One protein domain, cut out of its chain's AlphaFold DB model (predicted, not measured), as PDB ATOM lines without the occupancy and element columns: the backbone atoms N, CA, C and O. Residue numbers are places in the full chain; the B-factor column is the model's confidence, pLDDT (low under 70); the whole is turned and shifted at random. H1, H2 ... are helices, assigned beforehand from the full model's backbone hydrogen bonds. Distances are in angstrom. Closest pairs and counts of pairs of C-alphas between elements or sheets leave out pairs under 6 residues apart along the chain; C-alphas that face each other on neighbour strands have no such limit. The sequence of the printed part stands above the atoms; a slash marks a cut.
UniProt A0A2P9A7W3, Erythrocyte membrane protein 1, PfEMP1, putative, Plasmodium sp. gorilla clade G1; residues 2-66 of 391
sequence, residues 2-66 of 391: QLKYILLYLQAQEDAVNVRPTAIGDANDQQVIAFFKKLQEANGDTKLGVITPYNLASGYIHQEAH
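This is residues 2 to 66 of the 391 residues of the protein "Erythrocyte membrane protein 1, PfEMP1, putative" of Plasmodium sp. gorilla clade G1 (UniProt A0A2P9A7W3). Two long helices, H1 and H2, cross steeply, and a short third helix, H3, packs on the first residues of H1, apart from H2. A long loop, residues 44 to 56, leads from H2 to H3. The printed part has 65 residues, with H1, H2 and H3 in chain order and no named strand; the class is all helix. It is compact, with a radius of gyration of the C-alphas of 11.3 A and spans of 35 by 24 by 18 A.

Find C-alpha 2 at (199.828, 234.167, 247.197); from there H1, residues 2 to 17, runs 23.1 A. H2, residues 27 to 43, runs 25.2 A from (204.037, 247.897, 234.451). H3, residues 57 to 64, ends at (187.716, 242.230, 251.131), after 10.3 A.

Look at Ala 12 and Ile 33: H1 and H2 touch there, closest C-alphas 5.3 A apart, at a steep tilt of 66 degrees, the same way. With residues 2 to 6 alone H1 touches H3, about perpendicular at 85 degrees; the closest C-alphas, of Gln 2 and Ala 57, are 5.4 A apart. H2 and H3 are apart. In H1 and H3 every O i to N i+4 pair is within hydrogen-bond range; in H2, 11 of 13.

The C-alphas farthest apart, of Val 19 and His 66, are 37.2 A apart. The printed part has no cut. The H2 to H3 link is long. Expect pLDDT under 70 at residues 15 to 26 and 48 to 49.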
ATOM      1  N   GLN A   2     199.284 233.766 245.883       85.69
ATOM      2  CA  GLN A   2     199.828 234.167 247.197       85.69
ATOM      3  C   GLN A   2     201.325 234.543 247.194       85.69
ATOM      4  O   GLN A   2     201.674 235.559 247.778       85.69
ATOM      5  N   LEU A   3     202.187 233.803 246.482       86.00
ATOM      6  CA  LEU A   3     203.611 234.152 246.355       86.00
ATOM      7  C   LEU A   3     203.834 235.521 245.680       86.00
ATOM      8  O   LEU A   3     204.521 236.359 246.249       86.00
ATOM      9  N   LYS A   4     203.204 235.784 244.521       87.62
ATOM     10  CA  LYS A   4     203.307 237.089 243.833       87.62
ATOM     11  C   LYS A   4     202.772 238.231 244.707       87.62
ATOM     12  O   LYS A   4     203.398 239.277 244.770       87.62
ATOM     13  N   TYR A   5     201.668 238.007 245.425       90.56
ATOM     14  CA  TYR A   5     201.130 238.984 246.379       90.56
ATOM     15  C   TYR A   5     202.157 239.336 247.467       90.56
ATOM     16  O   TYR A   5     202.433 240.510 247.676       90.56
ATOM     17  N   ILE A   6     202.751 238.331 248.125       88.00
ATOM     18  CA  ILE A   6     203.724 238.538 249.211       88.00
ATOM     19  C   ILE A   6     204.964 239.288 248.709       88.00
ATOM     20  O   ILE A   6     205.412 240.214 249.375       88.00
ATOM     21  N   LEU A   7     205.484 238.936 247.528       87.56
ATOM     22  CA  LEU A   7     206.636 239.623 246.930       87.56
ATOM     23  C   LEU A   7     206.356 241.119 246.706       87.56
ATOM     24  O   LEU A   7     207.128 241.954 247.165       87.56
ATOM     25  N   LEU A   8     205.223 241.460 246.084       88.56
ATOM     26  CA  LEU A   8     204.838 242.856 245.840       88.56
ATOM     27  C   LEU A   8     204.536 243.622 247.141       88.56
ATOM     28  O   LEU A   8     204.820 244.815 247.234       88.56
ATOM     29  N   TYR A   9     203.982 242.947 248.153       87.38
ATOM     30  CA  TYR A   9     203.702 243.542 249.462       87.38
ATOM     31  C   TYR A   9     204.987 243.881 250.230       87.38
ATOM     32  O   TYR A   9     205.102 244.969 250.792       87.38
ATOM     33  N   LEU A  10     205.971 242.974 250.218       86.12
ATOM     34  CA  LEU A  10     207.289 243.196 250.820       86.12
ATOM     35  C   LEU A  10     208.076 244.275 250.070       86.12
ATOM     36  O   LEU A  10     208.666 245.139 250.705       86.12
ATOM     37  N   GLN A  11     208.022 244.290 248.737       82.69
ATOM     38  CA  GLN A  11     208.660 245.334 247.932       82.69
ATOM     39  C   GLN A  11     208.089 246.731 248.244       82.69
ATOM     40  O   GLN A  11     208.836 247.705 248.300       82.69
ATOM     41  N   ALA A  12     206.782 246.839 248.516       82.06
ATOM     42  CA  ALA A  12     206.175 248.083 248.991       82.06
ATOM     43  C   ALA A  12     206.717 248.529 250.368       82.06
ATOM     44  O   ALA A  12     206.943 249.728 250.550       82.06
ATOM     45  N   GLN A  13     207.002 247.589 251.282       78.19
ATOM     46  CA  GLN A  13     207.645 247.880 252.575       78.19
ATOM     47  C   GLN A  13     209.122 248.272 252.416       78.19
ATOM     48  O   GLN A  13     209.576 249.208 253.070       78.19
ATOM     49  N   GLU A  14     209.887 247.598 251.552       71.88
ATOM     50  CA  GLU A  14     211.306 247.917 251.340       71.88
ATOM     51  C   GLU A  14     211.503 249.286 250.679       71.88
ATOM     52  O   GLU A  14     212.348 250.057 251.131       71.88
ATOM     53  N   ASP A  15     210.678 249.639 249.690       63.22
ATOM     54  CA  ASP A  15     210.664 250.973 249.074       63.22
ATOM     55  C   ASP A  15     210.280 252.094 250.067       63.22
ATOM     56  O   ASP A  15     210.603 253.259 249.833       63.22
ATOM     57  N   ALA A  16     209.565 251.778 251.155       56.69
ATOM     58  CA  ALA A  16     209.251 252.736 252.221       56.69
ATOM     59  C   ALA A  16     210.438 252.968 253.181       56.69
ATOM     60  O   ALA A  16     210.449 253.949 253.926       56.69
ATOM     61  N   VAL A  17     211.442 252.083 253.157       56.06
ATOM     62  CA  VAL A  17     212.634 252.121 254.021       56.06
ATOM     63  C   VAL A  17     213.898 252.527 253.245       56.06
ATOM     64  O   VAL A  17     214.760 253.206 253.802       56.06
ATOM     65  N   ASN A  18     214.013 252.163 251.964       54.00
ATOM     66  CA  ASN A  18     215.189 252.394 251.121       54.00
ATOM     67  C   ASN A  18     214.886 253.301 249.916       54.00
ATOM     68  O   ASN A  18     213.999 253.040 249.113       54.00
ATOM     69  N   VAL A  19     215.721 254.327 249.708       51.44
ATOM     70  CA  VAL A  19     215.559 255.376 248.669       51.44
ATOM     71  C   VAL A  19     215.921 254.890 247.244       51.44
ATOM     72  O   VAL A  19     216.224 255.686 246.356       51.44
ATOM     73  N   ARG A  20     215.946 253.577 246.985       49.19
ATOM     74  CA  ARG A  20     216.271 253.001 245.666       49.19
ATOM     75  C   ARG A  20     215.236 251.946 245.267       49.19
ATOM     76  O   ARG A  20     215.275 250.861 245.837       49.19
ATOM     77  N   PRO A  21     214.372 252.222 244.271       53.34
ATOM     78  CA  PRO A  21     213.353 251.273 243.849       53.34
ATOM     79  C   PRO A  21     213.967 250.128 243.036       53.34
ATOM     80  O   PRO A  21     214.261 250.270 241.845       53.34
ATOM     81  N   THR A  22     214.134 248.966 243.663       54.84
ATOM     82  CA  THR A  22     214.413 247.697 242.973       54.84
ATOM     83  C   THR A  22     213.113 247.150 242.390       54.84
ATOM     84  O   THR A  22     212.439 246.314 242.988       54.84
ATOM     85  N   ALA A  23     212.726 247.662 241.220       54.03
ATOM     86  CA  ALA A  23     211.491 247.279 240.542       54.03
ATOM     87  C   ALA A  23     211.545 245.831 240.006       54.03
ATOM     88  O   ALA A  23     212.043 245.590 238.908       54.03
ATOM     89  N   ILE A  24     210.996 244.875 240.762       55.50
ATOM     90  CA  ILE A  24     210.773 243.491 240.313       55.50
ATOM     91  C   ILE A  24     209.297 243.328 239.919       55.50
ATOM     92  O   ILE A  24     208.460 242.942 240.730       55.50
ATOM     93  N   GLY A  25     208.959 243.634 238.667       60.06
ATOM     94  CA  GLY A  25     207.589 243.483 238.174       60.06
ATOM     95  C   GLY A  25     207.352 244.091 236.797       60.06
ATOM     96  O   GLY A  25     208.204 244.799 236.256       60.06
ATOM     97  N   ASP A  26     206.180 243.805 236.235       65.56
ATOM     98  CA  ASP A  26     205.695 244.460 235.019       65.56
ATOM     99  C   ASP A  26     205.084 245.852 235.316       65.56
ATOM    100  O   ASP A  26     205.045 246.317 236.458       65.56
ATOM    101  N   ALA A  27     204.616 246.561 234.283       71.25
ATOM    102  CA  ALA A  27     204.037 247.897 234.451       71.25
ATOM    103  C   ALA A  27     202.755 247.917 235.314       71.25
ATOM    104  O   ALA A  27     202.460 248.936 235.940       71.25
ATOM    105  N   ASN A  28     202.009 246.809 235.390       74.25
ATOM    106  CA  ASN A  28     200.812 246.706 236.230       74.25
ATOM    107  C   ASN A  28     201.191 246.468 237.697       74.25
ATOM    108  O   ASN A  28     200.542 246.996 238.602       74.25
ATOM    109  N   ASP A  29     202.276 245.730 237.945       82.38
ATOM    110  CA  ASP A  29     202.798 245.499 239.295       82.38
ATOM    111  C   ASP A  29     203.174 246.813 240.001       82.38
ATOM    112  O   ASP A  29     202.955 246.941 241.205       82.38
ATOM    113  N   GLN A  30     203.631 247.837 239.267       81.06
ATOM    114  CA  GLN A  30     203.879 249.173 239.834       81.06
ATOM    115  C   GLN A  30     202.617 249.815 240.431       81.06
ATOM    116  O   GLN A  30     202.689 250.438 241.493       81.06
ATOM    117  N   GLN A  31     201.452 249.645 239.795       86.25
ATOM    118  CA  GLN A  31     200.179 250.151 240.320       86.25
ATOM    119  C   GLN A  31     199.785 249.418 241.612       86.25
ATOM    120  O   GLN A  31     199.313 250.047 242.561       86.25
ATOM    121  N   VAL A  32     200.027 248.105 241.670       89.44
ATOM    122  CA  VAL A  32     199.769 247.269 242.853       89.44
ATOM    123  C   VAL A  32     200.701 247.643 244.011       89.44
ATOM    124  O   VAL A  32     200.235 247.816 245.135       89.44
ATOM    125  N   ILE A  33     201.992 247.864 243.747       86.75
ATOM    126  CA  ILE A  33     202.966 248.342 244.744       86.75
ATOM    127  C   ILE A  33     202.560 249.723 245.282       86.75
ATOM    128  O   ILE A  33     202.575 249.945 246.492       86.75
ATOM    129  N   ALA A  34     202.144 250.650 244.411       86.62
ATOM    130  CA  ALA A  34     201.675 251.975 244.826       86.62
ATOM    131  C   ALA A  34     200.389 251.921 245.675       86.62
ATOM    132  O   ALA A  34     200.219 252.732 246.587       86.62
ATOM    133  N   PHE A  35     199.499 250.957 245.413       91.06
ATOM    134  CA  PHE A  35     198.344 250.678 246.268       91.06
ATOM    135  C   PHE A  35     198.772 250.119 247.633       91.06
ATOM    136  O   PHE A  35     198.321 250.627 248.660       91.06
ATOM    137  N   PHE A  36     199.682 249.139 247.669       90.38
ATOM    138  CA  PHE A  36     200.168 248.568 248.929       90.38
ATOM    139  C   PHE A  36     200.895 249.584 249.810       90.38
ATOM    140  O   PHE A  36     200.672 249.556 251.014       90.38
ATOM    141  N   LYS A  37     201.654 250.537 249.252       87.06
ATOM    142  CA  LYS A  37     202.256 251.632 250.042       87.06
ATOM    143  C   LYS A  37     201.203 252.437 250.806       87.06
ATOM    144  O   LYS A  37     201.303 252.573 252.020       87.06
ATOM    145  N   LYS A  38     200.134 252.874 250.130       90.00
ATOM    146  CA  LYS A  38     199.017 253.594 250.773       90.00
ATOM    147  C   LYS A  38     198.280 252.738 251.803       90.00
ATOM    148  O   LYS A  38     197.892 253.237 252.855       90.00
ATOM    149  N   LEU A  39     198.091 251.450 251.508       90.06
ATOM    150  CA  LEU A  39     197.492 250.503 252.448       90.06
ATOM    151  C   LEU A  39     198.371 250.339 253.701       90.06
ATOM    152  O   LEU A  39     197.836 250.278 254.804       90.06
ATOM    153  N   GLN A  40     199.695 250.315 253.544       87.62
ATOM    154  CA  GLN A  40     200.652 250.157 254.641       87.62
ATOM    155  C   GLN A  40     200.796 251.428 255.487       87.62
ATOM    156  O   GLN A  40     200.858 251.365 256.714       87.62
ATOM    157  N   GLU A  41     200.772 252.603 254.855       86.25
ATOM    158  CA  GLU A  41     200.689 253.901 255.538       86.25
ATOM    159  C   GLU A  41     199.419 254.005 256.398       86.25
ATOM    160  O   GLU A  41     199.487 254.446 257.544       86.25
ATOM    161  N   ALA A  42     198.271 253.553 255.877       86.69
ATOM    162  CA  ALA A  42     196.991 253.590 256.584       86.69
ATOM    163  C   ALA A  42     196.888 252.579 257.742       86.69
ATOM    164  O   ALA A  42     196.228 252.866 258.740       86.69
ATOM    165  N   ASN A  43     197.525 251.406 257.627       83.94
ATOM    166  CA  ASN A  43     197.508 250.359 258.660       83.94
ATOM    167  C   ASN A  43     198.705 250.421 259.633       83.94
ATOM    168  O   ASN A  43     198.702 249.727 260.649       83.94
ATOM    169  N   GLY A  44     199.712 251.259 259.363       80.06
ATOM    170  CA  GLY A  44     200.886 251.443 260.222       80.06
ATOM    171  C   GLY A  44     201.959 250.353 260.100       80.06
ATOM    172  O   GLY A  44     202.851 250.281 260.946       80.06
ATOM    173  N   ASP A  45     201.911 249.516 259.063       77.38
ATOM    174  CA  ASP A  45     202.833 248.402 258.810       77.38
ATOM    175  C   ASP A  45     203.874 248.701 257.724       77.38
ATOM    176  O   ASP A  45     204.294 247.838 256.956       77.38
ATOM    177  N   THR A  46     204.389 249.930 257.742       72.12
ATOM    178  CA  THR A  46     205.540 250.402 256.952       72.12
ATOM    179  C   THR A  46     206.894 249.830 257.412       72.12
ATOM    180  O   THR A  46     207.948 250.289 256.975       72.12
ATOM    181  N   LYS A  47     206.898 248.841 258.317       71.56
ATOM    182  CA  LYS A  47     208.100 248.203 258.876       71.56
ATOM    183  C   LYS A  47     208.017 246.686 258.736       71.56
ATOM    184  O   LYS A  47     206.997 246.088 259.083       71.56
ATOM    185  N   LEU A  48     209.125 246.060 258.331       68.44
ATOM    186  CA  LEU A  48     209.248 244.603 258.356       68.44
ATOM    187  C   LEU A  48     208.974 244.055 259.767       68.44
ATOM    188  O   LEU A  48     209.452 244.593 260.767       68.44
ATOM    189  N   GLY A  49     208.218 242.959 259.830       65.94
ATOM    190  CA  GLY A  49     207.865 242.268 261.074       65.94
ATOM    191  C   GLY A  49     206.540 242.695 261.714       65.94
ATOM    192  O   GLY A  49     206.093 242.026 262.643       65.94
ATOM    193  N   VAL A  50     205.868 243.741 261.216       70.81
ATOM    194  CA  VAL A  50     204.488 244.044 261.634       70.81
ATOM    195  C   VAL A  50     203.531 243.033 260.989       70.81
ATOM    196  O   VAL A  50     203.559 242.809 259.779       70.81
ATOM    197  N   ILE A  51     202.693 242.388 261.805       73.25
ATOM    198  CA  ILE A  51     201.714 241.391 261.350       73.25
ATOM    199  C   ILE A  51     200.347 242.067 261.223       73.25
ATOM    200  O   ILE A  51     199.683 242.319 262.227       73.25
ATOM    201  N   THR A  52     199.915 242.323 259.990       83.25
ATOM    202  CA  THR A  52     198.570 242.821 259.657       83.25
ATOM    203  C   THR A  52     197.769 241.762 258.902       83.25
ATOM    204  O   THR A  52     198.360 240.863 258.305       83.25
ATOM    205  N   PRO A  53     196.425 241.851 258.848       86.88
ATOM    206  CA  PRO A  53     195.620 240.972 257.998       86.88
ATOM    207  C   PRO A  53     195.990 241.051 256.508       86.88
ATOM    208  O   PRO A  53     195.777 240.094 255.769       86.88
ATOM    209  N   TYR A  54     196.560 242.171 256.055       89.44
ATOM    210  CA  TYR A  54     196.866 242.410 254.645       89.44
ATOM    211  C   TYR A  54     198.247 241.907 254.208       89.44
ATOM    212  O   TYR A  54     198.482 241.825 253.004       89.44
ATOM    213  N   ASN A  55     199.132 241.501 255.127       87.62
ATOM    214  CA  ASN A  55     200.463 240.982 254.781       87.62
ATOM    215  C   ASN A  55     200.437 239.640 254.016       87.62
ATOM    216  O   ASN A  55     201.415 239.253 253.373       87.62
ATOM    217  N   LEU A  56     199.305 238.934 254.053       88.56
ATOM    218  CA  LEU A  56     199.067 237.677 253.356       88.56
ATOM    219  C   LEU A  56     197.806 237.788 252.501       88.56
ATOM    220  O   LEU A  56     196.745 238.179 252.985       88.56
ATOM    221  N   ALA A  57     197.881 237.297 251.262       89.75
ATOM    222  CA  ALA A  57     196.731 237.235 250.356       89.75
ATOM    223  C   ALA A  57     195.504 236.544 250.986       89.75
ATOM    224  O   ALA A  57     194.373 236.934 250.726       89.75
ATOM    225  N   SER A  58     195.712 235.537 251.842       88.56
ATOM    226  CA  SER A  58     194.629 234.849 252.555       88.56
ATOM    227  C   SER A  58     193.863 235.746 253.530       88.56
ATOM    228  O   SER A  58     192.671 235.531 253.723       88.56
ATOM    229  N   GLY A  59     194.539 236.717 254.154       88.31
ATOM    230  CA  GLY A  59     193.912 237.675 255.060       88.31
ATOM    231  C   GLY A  59     193.245 238.821 254.299       88.31
ATOM    232  O   GLY A  59     192.104 239.141 254.605       88.31
ATOM    233  N   TYR A  60     193.857 239.316 253.216       90.19
ATOM    234  CA  TYR A  60     193.197 240.235 252.272       90.19
ATOM    235  C   TYR A  60     191.873 239.653 251.744       90.19
ATOM    236  O   TYR A  60     190.843 240.316 251.766       90.19
ATOM    237  N   ILE A  61     191.864 238.376 251.340       90.56
ATOM    238  CA  ILE A  61     190.643 237.669 250.911       90.56
ATOM    239  C   ILE A  61     189.609 237.547 252.045       90.56
ATOM    240  O   ILE A  61     188.417 237.577 251.768       90.56
ATOM    241  N   HIS A  62     190.027 237.429 253.309       86.25
ATOM    242  CA  HIS A  62     189.100 237.393 254.453       86.25
ATOM    243  C   HIS A  62     188.495 238.760 254.800       86.25
ATOM    244  O   HIS A  62     187.395 238.787 255.341       86.25
ATOM    245  N   GLN A  63     189.177 239.862 254.478       88.62
ATOM    246  CA  GLN A  63     188.685 241.227 254.711       88.62
ATOM    247  C   GLN A  63     187.815 241.738 253.552       88.62
ATOM    248  O   GLN A  63     186.742 242.287 253.783       88.62
ATOM    249  N   GLU A  64     188.263 241.537 252.309       89.62
ATOM    250  CA  GLU A  64     187.716 242.230 251.131       89.62
ATOM    251  C   GLU A  64     186.825 241.352 250.238       89.62
ATOM    252  O   GLU A  64     185.987 241.866 249.495       89.62
ATOM    253  N   ALA A  65     187.008 240.026 250.240       86.06
ATOM    254  CA  ALA A  65     186.294 239.148 249.315       86.06
ATOM    255  C   ALA A  65     185.005 238.589 249.928       86.06
ATOM    256  O   ALA A  65     184.960 238.170 251.086       86.06
ATOM    257  N   HIS A  66     183.952 238.487 249.114       84.44
ATOM    258  CA  HIS A  66     182.716 237.832 249.526       84.44
ATOM    259  C   HIS A  66     182.895 236.304 249.590       84.44
ATOM    260  O   HIS A  66     182.635 235.583 248.632       84.44
TER     261      HIS A  66